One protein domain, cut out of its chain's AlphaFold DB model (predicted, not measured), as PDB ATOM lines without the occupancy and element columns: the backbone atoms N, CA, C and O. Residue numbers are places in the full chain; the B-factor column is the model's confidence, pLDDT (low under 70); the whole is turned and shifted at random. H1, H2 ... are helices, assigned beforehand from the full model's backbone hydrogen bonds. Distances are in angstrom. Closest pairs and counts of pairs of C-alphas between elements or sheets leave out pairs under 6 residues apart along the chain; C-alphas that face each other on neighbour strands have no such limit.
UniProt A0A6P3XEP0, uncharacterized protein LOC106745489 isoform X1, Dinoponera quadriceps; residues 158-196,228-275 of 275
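What this domain is: This is residues 158 to 196 and 228 to 275 of the 275 residues of the protein "uncharacterized protein LOC106745489 isoform X1" of Dinoponera quadriceps (UniProt A0A6P3XEP0). One very long helix, H5, makes the length of the model, and the shorter H2 packs slantwise on the part of it from residues 251 to 263. H3 and H4 follow as short turns that fold back from the end of H2 toward H5, while H1 and both end stretches of H5 stick out. The printed part has 87 residues with five named helices, H1 to H5 in order, and no named strand; the class is all helix. It is only just extended, close to loose, with a radius of gyration of the C-alphas of 18.4 A, and is a rod spanning 67 by 31 by 23 A.

Where its parts are: H1 is residues 158 to 163, beginning at C-alpha 158 (98.446, 9.394, -1.561). H2 is residues 166 to 181, 23.1 A long. H3 is residues 185 to 188, and H4 is residues 193 to 196. H5 is residues 232 to 274, 62.8 A from C-alpha 232 (90.556, -23.217, 1.256) to C-alpha 274 (66.835, 29.389, 25.997).

How they stand to each other: H1 and H2 meet only through their link. H2 touches H5 at a steep tilt of 44 degrees, the same way; their closest C-alphas, of Ala 173 and Phe 259, are 5.0 A apart. H2, with residues 179 to 180 alone, and H3 only just touch, only at the corner, with 3 pairs of C-alphas within 8 A, the closest those of Leu 180 and Phe 188 at 7.3 A. H4 is close but not clearly touching to H2, closest C-alphas Leu 172 and Pro 195 at 7.8 A, and to H5, closest C-alphas Tyr 196 and Phe 252 at 7.8 A. H1 is apart from H3, H4 and H5. Every O i to N i+4 pair is within hydrogen-bond range in H2, 38 of 39 are in H5, and 0 of 2 in H1, where 0 of 3 O i to N i+3 pairs are; H3 and H4 are too short for an O i to N i+4 pair.

The domain as a whole: The two C-alphas farthest apart, of Lys 229 and Ser 275, are 67.2 A apart. Residues 197 to 227 are not printed, and C-alphas 196 and 228 are 36.3 A apart across the cut. The links printed whole are tight. Confidence is under 70 at residues 158 to 164, 185, 187 to 190 and 228.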
ATOM      1  N   LYS A 158      98.542   8.323  -2.569       57.09
ATOM      2  CA  LYS A 158      98.446   9.394  -1.561       57.09
ATOM      3  C   LYS A 158      97.029   9.946  -1.400       57.09
ATOM      4  O   LYS A 158      96.695  10.451  -0.336       57.09
ATOM      5  N   SER A 159      96.185   9.856  -2.426       56.09
ATOM      6  CA  SER A 159      94.798  10.336  -2.375       56.09
ATOM      7  C   SER A 159      93.881   9.407  -1.568       56.09
ATOM      8  O   SER A 159      92.979   9.884  -0.880       56.09
ATOM      9  N   CYS A 160      94.148   8.097  -1.561       57.22
ATOM     10  CA  CYS A 160      93.368   7.132  -0.777       57.22
ATOM     11  C   CYS A 160      93.673   7.199   0.722       57.22
ATOM     12  O   CYS A 160      92.795   6.914   1.539       57.22
ATOM     13  N   THR A 161      94.880   7.622   1.102       62.22
ATOM     14  CA  THR A 161      95.260   7.746   2.515       62.22
ATOM     15  C   THR A 161      94.467   8.846   3.211       62.22
ATOM     16  O   THR A 161      94.046   8.660   4.350       62.22
ATOM     17  N   TYR A 162      94.185   9.956   2.516       66.75
ATOM     18  CA  TYR A 162      93.444  11.068   3.109       66.75
ATOM     19  C   TYR A 162      92.030  10.683   3.509       66.75
ATOM     20  O   TYR A 162      91.634  11.039   4.608       66.75
ATOM     21  N   LEU A 163      91.301   9.920   2.684       64.62
ATOM     22  CA  LEU A 163      89.931   9.482   2.989       64.62
ATOM     23  C   LEU A 163      89.856   8.481   4.150       64.62
ATOM     24  O   LEU A 163      88.808   8.365   4.782       64.62
ATOM     25  N   SER A 164      90.957   7.798   4.465       66.56
ATOM     26  CA  SER A 164      90.990   6.766   5.504       66.56
ATOM     27  C   SER A 164      91.303   7.292   6.907       66.56
ATOM     28  O   SER A 164      91.369   6.490   7.841       66.56
ATOM     29  N   TYR A 165      91.503   8.599   7.091       82.12
ATOM     30  CA  TYR A 165      91.754   9.132   8.428       82.12
ATOM     31  C   TYR A 165      90.483   9.096   9.292       82.12
ATOM     32  O   TYR A 165      89.425   9.539   8.834       82.12
ATOM     33  N   PRO A 166      90.579   8.673  10.571       82.00
ATOM     34  CA  PRO A 166      89.451   8.687  11.513       82.00
ATOM     35  C   PRO A 166      88.862  10.094  11.690       82.00
ATOM     36  O   PRO A 166      87.675  10.256  11.963       82.00
ATOM     37  N   ILE A 167      89.673  11.124  11.445       84.69
ATOM     38  CA  ILE A 167      89.270  12.531  11.460       84.69
ATOM     39  C   ILE A 167      88.122  12.795  10.473       84.69
ATOM     40  O   ILE A 167      87.204  13.539  10.806       84.69
ATOM     41  N   ASN A 168      88.099  12.152   9.302       86.19
ATOM     42  CA  ASN A 168      87.019  12.362   8.333       86.19
ATOM     43  C   ASN A 168      85.675  11.842   8.833       86.19
ATOM     44  O   ASN A 168      84.648  12.436   8.523       86.19
ATOM     45  N   LEU A 169      85.671  10.758   9.613       84.94
ATOM     46  CA  LEU A 169      84.452  10.229  10.228       84.94
ATOM     47  C   LEU A 169      83.910  11.204  11.272       84.94
ATOM     48  O   LEU A 169      82.704  11.433  11.331       84.94
ATOM     49  N   ILE A 170      84.804  11.819  12.049       87.19
ATOM     50  CA  ILE A 170      84.449  12.832  13.048       87.19
ATOM     51  C   ILE A 170      83.905  14.091  12.360       87.19
ATOM     52  O   ILE A 170      82.848  14.591  12.744       87.19
ATOM     53  N   ILE A 171      84.574  14.576  11.306       89.00
ATOM     54  CA  ILE A 171      84.106  15.716  10.502       89.00
ATOM     55  C   ILE A 171      82.742  15.402   9.878       89.00
ATOM     56  O   ILE A 171      81.835  16.228   9.943       89.00
ATOM     57  N   LEU A 172      82.562  14.200   9.326       88.50
ATOM     58  CA  LEU A 172      81.287  13.771   8.756       88.50
ATOM     59  C   LEU A 172      80.180  13.745   9.818       88.50
ATOM     60  O   LEU A 172      79.086  14.244   9.564       88.50
ATOM     61  N   ALA A 173      80.455  13.221  11.015       88.12
ATOM     62  CA  ALA A 173      79.506  13.230  12.129       88.12
ATOM     63  C   ALA A 173      79.128  14.660  12.553       88.12
ATOM     64  O   ALA A 173      77.960  14.924  12.843       88.12
ATOM     65  N   ALA A 174      80.084  15.592  12.550       86.94
ATOM     66  CA  ALA A 174      79.827  17.001  12.838       86.94
ATOM     67  C   ALA A 174      78.954  17.659  11.755       86.94
ATOM     68  O   ALA A 174      77.961  18.300  12.088       86.94
ATOM     69  N   ILE A 175      79.268  17.449  10.470       87.81
ATOM     70  CA  ILE A 175      78.482  17.976   9.340       87.81
ATOM     71  C   ILE A 175      77.043  17.459   9.398       87.81
ATOM     72  O   ILE A 175      76.108  18.247   9.283       87.81
ATOM     73  N   VAL A 176      76.854  16.153   9.614       87.62
ATOM     74  CA  VAL A 176      75.513  15.553   9.690       87.62
ATOM     75  C   VAL A 176      74.725  16.109  10.878       87.62
ATOM     76  O   VAL A 176      73.543  16.401  10.728       87.62
ATOM     77  N   ASN A 177      75.366  16.336  12.027       85.00
ATOM     78  CA  ASN A 177      74.716  16.989  13.167       85.00
ATOM     79  C   ASN A 177      74.325  18.444  12.883       85.00
ATOM     80  O   ASN A 177      73.231  18.860  13.249       85.00
ATOM     81  N   ILE A 178      75.184  19.216  12.211       85.62
ATOM     82  CA  ILE A 178      74.853  20.591  11.807       85.62
ATOM     83  C   ILE A 178      73.654  20.582  10.850       85.62
ATOM     84  O   ILE A 178      72.717  21.354  11.037       85.62
ATOM     85  N   LEU A 179      73.645  19.682   9.862       84.75
ATOM     86  CA  LEU A 179      72.536  19.530   8.913       84.75
ATOM     87  C   LEU A 179      71.216  19.160   9.609       84.75
ATOM     88  O   LEU A 179      70.171  19.701   9.246       84.75
ATOM     89  N   LEU A 180      71.277  18.284  10.619       83.56
ATOM     90  CA  LEU A 180      70.130  17.896  11.444       83.56
ATOM     91  C   LEU A 180      69.564  19.106  12.206       83.56
ATOM     92  O   LEU A 180      68.369  19.379  12.179       83.56
ATOM     93  N   VAL A 181      70.433  19.893  12.841       84.19
ATOM     94  CA  VAL A 181      70.038  21.086  13.613       84.19
ATOM     95  C   VAL A 181      69.427  22.160  12.717       84.19
ATOM     96  O   VAL A 181      68.485  22.844  13.117       84.19
ATOM     97  N   LEU A 182      69.917  22.279  11.483       83.75
ATOM     98  CA  LEU A 182      69.367  23.178  10.470       83.75
ATOM     99  C   LEU A 182      68.007  22.710   9.914       83.75
ATOM    100  O   LEU A 182      67.460  23.380   9.037       83.75
ATOM    101  N   LYS A 183      67.449  21.595  10.415       82.00
ATOM    102  CA  LYS A 183      66.185  21.001   9.962       82.00
ATOM    103  C   LYS A 183      66.146  20.750   8.451       82.00
ATOM    104  O   LYS A 183      65.082  20.822   7.842       82.00
ATOM    105  N   LEU A 184      67.269  20.355   7.840       76.12
ATOM    106  CA  LEU A 184      67.261  19.741   6.496       76.12
ATOM    107  C   LEU A 184      66.751  18.278   6.536       76.12
ATOM    108  O   LEU A 184      67.084  17.446   5.684       76.12
ATOM    109  N   ASP A 185      65.938  17.962   7.546       62.31
ATOM    110  CA  ASP A 185      65.502  16.628   7.950       62.31
ATOM    111  C   ASP A 185      64.685  15.908   6.881       62.31
ATOM    112  O   ASP A 185      64.699  14.677   6.840       62.31
ATOM    113  N   ASP A 186      64.045  16.640   5.969       72.44
ATOM    114  CA  ASP A 186      63.250  16.028   4.903       72.44
ATOM    115  C   ASP A 186      64.098  15.127   3.994       72.44
ATOM    116  O   ASP A 186      63.588  14.156   3.432       72.44
ATOM    117  N   TRP A 187      65.399  15.413   3.863       63.47
ATOM    118  CA  TRP A 187      66.320  14.618   3.044       63.47
ATOM    119  C   TRP A 187      67.250  13.727   3.873       63.47
ATOM    120  O   TRP A 187      67.625  12.650   3.411       63.47
ATOM    121  N   PHE A 188      67.600  14.132   5.098       58.31
ATOM    122  CA  PHE A 188      68.598  13.432   5.920       58.31
ATOM    123  C   PHE A 188      68.022  12.686   7.130       58.31
ATOM    124  O   PHE A 188      68.589  11.671   7.538       58.31
ATOM    125  N   GLY A 189      66.881  13.116   7.673       55.38
ATOM    126  CA  GLY A 189      66.320  12.609   8.930       55.38
ATOM    127  C   GLY A 189      65.900  11.135   8.883       55.38
ATOM    128  O   GLY A 189      65.938  10.445   9.899       55.38
ATOM    129  N   LYS A 190      65.583  10.598   7.697       66.81
ATOM    130  CA  LYS A 190      65.331   9.152   7.527       66.81
ATOM    131  C   LYS A 190      66.602   8.313   7.431       66.81
ATOM    132  O   LYS A 190      66.523   7.092   7.538       66.81
ATOM    133  N   ALA A 191      67.755   8.928   7.186       72.25
ATOM    134  CA  ALA A 191      68.919   8.186   6.746       72.25
ATOM    135  C   ALA A 191      70.247   8.855   7.115       72.25
ATOM    136  O   ALA A 191      71.109   9.066   6.264       72.25
ATOM    137  N   VAL A 192      70.473   9.048   8.419       79.06
ATOM    138  CA  VAL A 192      71.811   9.295   9.007       79.06
ATOM    139  C   VAL A 192      72.837   8.249   8.525       79.06
ATOM    140  O   VAL A 192      74.033   8.506   8.442       79.06
ATOM    141  N   PHE A 193      72.351   7.076   8.115       80.62
ATOM    142  CA  PHE A 193      73.137   6.008   7.516       80.62
ATOM    143  C   PHE A 193      73.640   6.290   6.094       80.62
ATOM    144  O   PHE A 193      74.694   5.772   5.745       80.62
ATOM    145  N   ILE A 194      72.952   7.082   5.261       85.75
ATOM    146  CA  ILE A 194      73.347   7.273   3.848       85.75
ATOM    147  C   ILE A 194      74.747   7.895   3.714       85.75
ATOM    148  O   ILE A 194      75.560   7.327   2.983       85.75
ATOM    149  N   PRO A 195      75.089   8.995   4.415       85.69
ATOM    150  CA  PRO A 195      76.414   9.610   4.307       85.69
ATOM    151  C   PRO A 195      77.526   8.665   4.753       85.69
ATOM    152  O   PRO A 195      78.577   8.586   4.117       85.69
ATOM    153  N   TYR A 196      77.269   7.909   5.821       86.62
ATOM    154  CA  TYR A 196      78.191   6.900   6.317       86.62
ATOM    155  C   TYR A 196      78.382   5.770   5.295       86.62
ATOM    156  O   TYR A 196      79.514   5.448   4.941       86.62
ATOM    157  N   TRP A 228      89.408 -28.205   8.839       65.88
ATOM    158  CA  TRP A 228      88.048 -28.019   8.353       65.88
ATOM    159  C   TRP A 228      87.998 -28.372   6.866       65.88
ATOM    160  O   TRP A 228      88.636 -27.720   6.043       65.88
ATOM    161  N   LYS A 229      87.209 -29.388   6.496       77.06
ATOM    162  CA  LYS A 229      87.013 -29.898   5.118       77.06
ATOM    163  C   LYS A 229      86.291 -28.900   4.180       77.06
ATOM    164  O   LYS A 229      85.485 -29.290   3.339       77.06
ATOM    165  N   VAL A 230      86.510 -27.599   4.353       77.88
ATOM    166  CA  VAL A 230      85.972 -26.506   3.538       77.88
ATOM    167  C   VAL A 230      87.023 -26.109   2.510       77.88
ATOM    168  O   VAL A 230      88.216 -26.083   2.797       77.88
ATOM    169  N   LYS A 231      86.577 -25.794   1.287       80.75
ATOM    170  CA  LYS A 231      87.465 -25.334   0.214       80.75
ATOM    171  C   LYS A 231      88.317 -24.156   0.730       80.75
ATOM    172  O   LYS A 231      87.736 -23.137   1.110       80.75
ATOM    173  N   PRO A 232      89.662 -24.244   0.702       73.38
ATOM    174  CA  PRO A 232      90.556 -23.217   1.256       73.38
ATOM    175  C   PRO A 232      90.383 -21.833   0.605       73.38
ATOM    176  O   PRO A 232      90.737 -20.809   1.184       73.38
ATOM    177  N   SER A 233      89.780 -21.778  -0.587       76.38
ATOM    178  CA  SER A 233      89.424 -20.528  -1.258       76.38
ATOM    179  C   SER A 233      88.335 -19.728  -0.532       76.38
ATOM    180  O   SER A 233      88.318 -18.504  -0.641       76.38
ATOM    181  N   LEU A 234      87.438 -20.380   0.216       76.62
ATOM    182  CA  LEU A 234      86.365 -19.709   0.958       76.62
ATOM    183  C   LEU A 234      86.847 -19.173   2.304       76.62
ATOM    184  O   LEU A 234      86.460 -18.075   2.690       76.62
ATOM    185  N   THR A 235      87.714 -19.907   3.003       76.94
ATOM    186  CA  THR A 235      88.219 -19.496   4.324       76.94
ATOM    187  C   THR A 235      89.110 -18.264   4.225       76.94
ATOM    188  O   THR A 235      88.991 -17.359   5.048       76.94
ATOM    189  N   CYS A 236      89.928 -18.174   3.173       76.69
ATOM    190  CA  CYS A 236      90.710 -16.972   2.891       76.69
ATOM    191  C   CYS A 236      89.800 -15.754   2.646       76.69
ATOM    192  O   CYS A 236      89.967 -14.719   3.291       76.69
ATOM    193  N   LYS A 237      88.772 -15.899   1.795       80.50
ATOM    194  CA  LYS A 237      87.797 -14.828   1.523       80.50
ATOM    195  C   LYS A 237      87.031 -14.406   2.777       80.50
ATOM    196  O   LYS A 237      86.909 -13.214   3.032       80.50
ATOM    197  N   LEU A 238      86.564 -15.363   3.580       80.56
ATOM    198  CA  LEU A 238      85.844 -15.092   4.827       80.56
ATOM    199  C   LEU A 238      86.716 -14.379   5.859       80.56
ATOM    200  O   LEU A 238      86.232 -13.479   6.533       80.56
ATOM    201  N   LYS A 239      88.000 -14.737   5.972       81.06
ATOM    202  CA  LYS A 239      88.916 -14.064   6.899       81.06
ATOM    203  C   LYS A 239      89.153 -12.611   6.496       81.06
ATOM    204  O   LYS A 239      89.093 -11.731   7.349       81.06
ATOM    205  N   VAL A 240      89.383 -12.360   5.208       80.44
ATOM    206  CA  VAL A 240      89.524 -10.994   4.683       80.44
ATOM    207  C   VAL A 240      88.239 -10.203   4.911       80.44
ATOM    208  O   VAL A 240      88.297  -9.084   5.413       80.44
ATOM    209  N   LEU A 241      87.083 -10.811   4.633       83.81
ATOM    210  CA  LEU A 241      85.781 -10.206   4.890       83.81
ATOM    211  C   LEU A 241      85.583  -9.885   6.376       83.81
ATOM    212  O   LEU A 241      85.084  -8.817   6.693       83.81
ATOM    213  N   PHE A 242      85.994 -10.771   7.284       84.81
ATOM    214  CA  PHE A 242      85.871 -10.555   8.725       84.81
ATOM    215  C   PHE A 242      86.757  -9.406   9.212       84.81
ATOM    216  O   PHE A 242      86.295  -8.560   9.972       84.81
ATOM    217  N   ILE A 243      88.005  -9.334   8.741       84.88
ATOM    218  CA  ILE A 243      88.905  -8.215   9.048       84.88
ATOM    219  C   ILE A 243      88.287  -6.910   8.538       84.88
ATOM    220  O   ILE A 243      88.155  -5.952   9.297       84.88
ATOM    221  N   LEU A 244      87.826  -6.895   7.288       84.06
ATOM    222  CA  LEU A 244      87.174  -5.736   6.689       84.06
ATOM    223  C   LEU A 244      85.923  -5.319   7.475       84.06
ATOM    224  O   LEU A 244      85.757  -4.150   7.803       84.06
ATOM    225  N   PHE A 245      85.086  -6.283   7.847       85.88
ATOM    226  CA  PHE A 245      83.888  -6.066   8.649       85.88
ATOM    227  C   PHE A 245      84.210  -5.515  10.039       85.88
ATOM    228  O   PHE A 245      83.534  -4.599  10.498       85.88
ATOM    229  N   SER A 246      85.267  -6.009  10.689       87.12
ATOM    230  CA  SER A 246      85.705  -5.492  11.989       87.12
ATOM    231  C   SER A 246      86.150  -4.028  11.910       87.12
ATOM    232  O   SER A 246      85.787  -3.236  12.777       87.12
ATOM    233  N   VAL A 247      86.842  -3.642  10.831       85.62
ATOM    234  CA  VAL A 247      87.232  -2.247  10.576       85.62
ATOM    235  C   VAL A 247      85.993  -1.384  10.329       85.62
ATOM    236  O   VAL A 247      85.848  -0.335  10.951       85.62
ATOM    237  N   ILE A 248      85.062  -1.859   9.493       86.62
ATOM    238  CA  ILE A 248      83.789  -1.177   9.212       86.62
ATOM    239  C   ILE A 248      83.002  -0.940  10.505       86.62
ATOM    240  O   ILE A 248      82.578   0.185  10.755       86.62
ATOM    241  N   ILE A 249      82.821  -1.970  11.340       88.31
ATOM    242  CA  ILE A 249      82.089  -1.839  12.606       88.31
ATOM    243  C   ILE A 249      82.783  -0.848  13.528       88.31
ATOM    244  O   ILE A 249      82.108   0.000  14.099       88.31
ATOM    245  N   ASN A 250      84.103  -0.934  13.686       88.31
ATOM    246  CA  ASN A 250      84.817  -0.030  14.580       88.31
ATOM    247  C   ASN A 250      84.635   1.437  14.152       88.31
ATOM    248  O   ASN A 250      84.308   2.297  14.969       88.31
ATOM    249  N   ASP A 251      84.742   1.697  12.850       88.44
ATOM    250  CA  ASP A 251      84.524   3.022  12.273       88.44
ATOM    251  C   ASP A 251      83.061   3.478  12.395       88.44
ATOM    252  O   ASP A 251      82.793   4.655  12.644       88.44
ATOM    253  N   PHE A 252      82.104   2.553  12.271       87.38
ATOM    254  CA  PHE A 252      80.681   2.815  12.500       87.38
ATOM    255  C   PHE A 252      80.384   3.165  13.961       87.38
ATOM    256  O   PHE A 252      79.635   4.104  14.239       87.38
ATOM    257  N   CYS A 253      80.963   2.416  14.899       91.19
ATOM    258  CA  CYS A 253      80.826   2.651  16.329       91.19
ATOM    259  C   CYS A 253      81.400   4.017  16.700       91.19
ATOM    260  O   CYS A 253      80.724   4.780  17.388       91.19
ATOM    261  N   LEU A 254      82.591   4.355  16.191       89.19
ATOM    262  CA  LEU A 254      83.202   5.666  16.396       89.19
ATOM    263  C   LEU A 254      82.318   6.787  15.831       89.19
ATOM    264  O   LEU A 254      82.032   7.750  16.537       89.19
ATOM    265  N   TYR A 255      81.825   6.632  14.599       90.44
ATOM    266  CA  TYR A 255      80.911   7.588  13.970       90.44
ATOM    267  C   TYR A 255      79.629   7.790  14.787       90.44
ATOM    268  O   TYR A 255      79.263   8.925  15.084       90.44
ATOM    269  N   THR A 256      78.967   6.702  15.187       87.19
ATOM    270  CA  THR A 256      77.710   6.749  15.950       87.19
ATOM    271  C   THR A 256      77.932   7.377  17.322       87.19
ATOM    272  O   THR A 256      77.146   8.215  17.755       87.19
ATOM    273  N   PHE A 257      79.028   7.021  17.992       92.56
ATOM    274  CA  PHE A 257      79.408   7.599  19.274       92.56
ATOM    275  C   PHE A 257      79.661   9.108  19.165       92.56
ATOM    276  O   PHE A 257      79.065   9.886  19.910       92.56
ATOM    277  N   SER A 258      80.477   9.539  18.197       91.56
ATOM    278  CA  SER A 258      80.716  10.962  17.931       91.56
ATOM    279  C   SER A 258      79.432  11.696  17.548       91.56
ATOM    280  O   SER A 258      79.213  12.816  18.003       91.56
ATOM    281  N   PHE A 259      78.561  11.067  16.757       89.50
ATOM    282  CA  PHE A 259      77.278  11.639  16.367       89.50
ATOM    283  C   PHE A 259      76.387  11.901  17.586       89.50
ATOM    284  O   PHE A 259      75.910  13.022  17.753       89.50
ATOM    285  N   VAL A 260      76.221  10.904  18.462       90.00
ATOM    286  CA  VAL A 260      75.414  11.020  19.686       90.00
ATOM    287  C   VAL A 260      75.992  12.071  20.633       90.00
ATOM    288  O   VAL A 260      75.235  12.886  21.159       90.00
ATOM    289  N   LEU A 261      77.315  12.099  20.824       92.94
ATOM    290  CA  LEU A 261      77.972  13.105  21.666       92.94
ATOM    291  C   LEU A 261      77.749  14.529  21.153       92.94
ATOM    292  O   LEU A 261      77.401  15.417  21.930       92.94
ATOM    293  N   MET A 262      77.927  14.748  19.850       91.38
ATOM    294  CA  MET A 262      77.727  16.060  19.234       91.38
ATOM    295  C   MET A 262      76.258  16.488  19.298       91.38
ATOM    296  O   MET A 262      75.973  17.628  19.660       91.38
ATOM    297  N   HIS A 263      75.322  15.576  19.026       89.06
ATOM    298  CA  HIS A 263      73.889  15.841  19.161       89.06
ATOM    299  C   HIS A 263      73.517  16.232  20.594       89.06
ATOM    300  O   HIS A 263      72.785  17.200  20.817       89.06
ATOM    301  N   TYR A 264      74.035  15.486  21.574       94.00
ATOM    302  CA  TYR A 264      73.827  15.765  22.989       94.00
ATOM    303  C   TYR A 264      74.363  17.149  23.360       94.00
ATOM    304  O   TYR A 264      73.623  17.955  23.916       94.00
ATOM    305  N   PHE A 265      75.603  17.460  22.971       93.62
ATOM    306  CA  PHE A 265      76.221  18.758  23.229       93.62
ATOM    307  C   PHE A 265      75.398  19.913  22.648       93.62
ATOM    308  O   PHE A 265      75.078  20.859  23.365       93.62
ATOM    309  N   ILE A 266      74.987  19.816  21.379       91.25
ATOM    310  CA  ILE A 266      74.181  20.857  20.729       91.25
ATOM    311  C   ILE A 266      72.823  21.009  21.424       91.25
ATOM    312  O   ILE A 266      72.403  22.130  21.708       91.25
ATOM    313  N   SER A 267      72.166  19.895  21.757       91.62
ATOM    314  CA  SER A 267      70.888  19.905  22.476       91.62
ATOM    315  C   SER A 267      71.016  20.598  23.835       91.62
ATOM    316  O   SER A 267      70.205  21.462  24.166       91.62
ATOM    317  N   THR A 268      72.059  20.280  24.607       94.75
ATOM    318  CA  THR A 268      72.332  20.921  25.899       94.75
ATOM    319  C   THR A 268      72.637  22.411  25.741       94.75
ATOM    320  O   THR A 268      72.084  23.219  26.486       94.75
ATOM    321  N   CYS A 269      73.455  22.800  24.760       94.56
ATOM    322  CA  CYS A 269      73.749  24.208  24.483       94.56
ATOM    323  C   CYS A 269      72.487  25.007  24.131       94.56
ATOM    324  O   CYS A 269      72.316  26.119  24.631       94.56
ATOM    325  N   ILE A 270      71.590  24.449  23.312       93.19
ATOM    326  CA  ILE A 270      70.322  25.097  22.950       93.19
ATOM    327  C   ILE A 270      69.437  25.289  24.186       93.19
ATOM    328  O   ILE A 270      68.920  26.384  24.389       93.19
ATOM    329  N   ILE A 271      69.301  24.265  25.035       95.31
ATOM    330  CA  ILE A 271      68.498  24.350  26.267       95.31
ATOM    331  C   ILE A 271      69.041  25.442  27.197       95.31
ATOM    332  O   ILE A 271      68.268  26.262  27.681       95.31
ATOM    333  N   ILE A 272      70.362  25.485  27.402       96.19
ATOM    334  CA  ILE A 272      71.013  26.515  28.228       96.19
ATOM    335  C   ILE A 272      70.815  27.915  27.637       96.19
ATOM    336  O   ILE A 272      70.636  28.861  28.386       96.19
ATOM    337  N   THR A 273      70.843  28.057  26.310       94.31
ATOM    338  CA  THR A 273      70.677  29.365  25.649       94.31
ATOM    339  C   THR A 273      69.246  29.902  25.764       94.31
ATOM    340  O   THR A 273      69.038  31.111  25.694       94.31
ATOM    341  N   ILE A 274      68.255  29.017  25.894       93.69
ATOM    342  CA  ILE A 274      66.835  29.389  25.997       93.69
ATOM    343  C   ILE A 274      66.420  29.678  27.450       93.69
ATOM    344  O   ILE A 274      65.474  30.437  27.660       93.69
ATOM    345  N   SER A 275      67.085  29.053  28.427       90.25
ATOM    346  CA  SER A 275      66.794  29.209  29.859       90.25
ATOM    347  C   SER A 275      67.373  30.486  30.457       90.25
ATOM    348  O   SER A 275      66.786  30.899  31.483       90.25
TER     349      SER A 275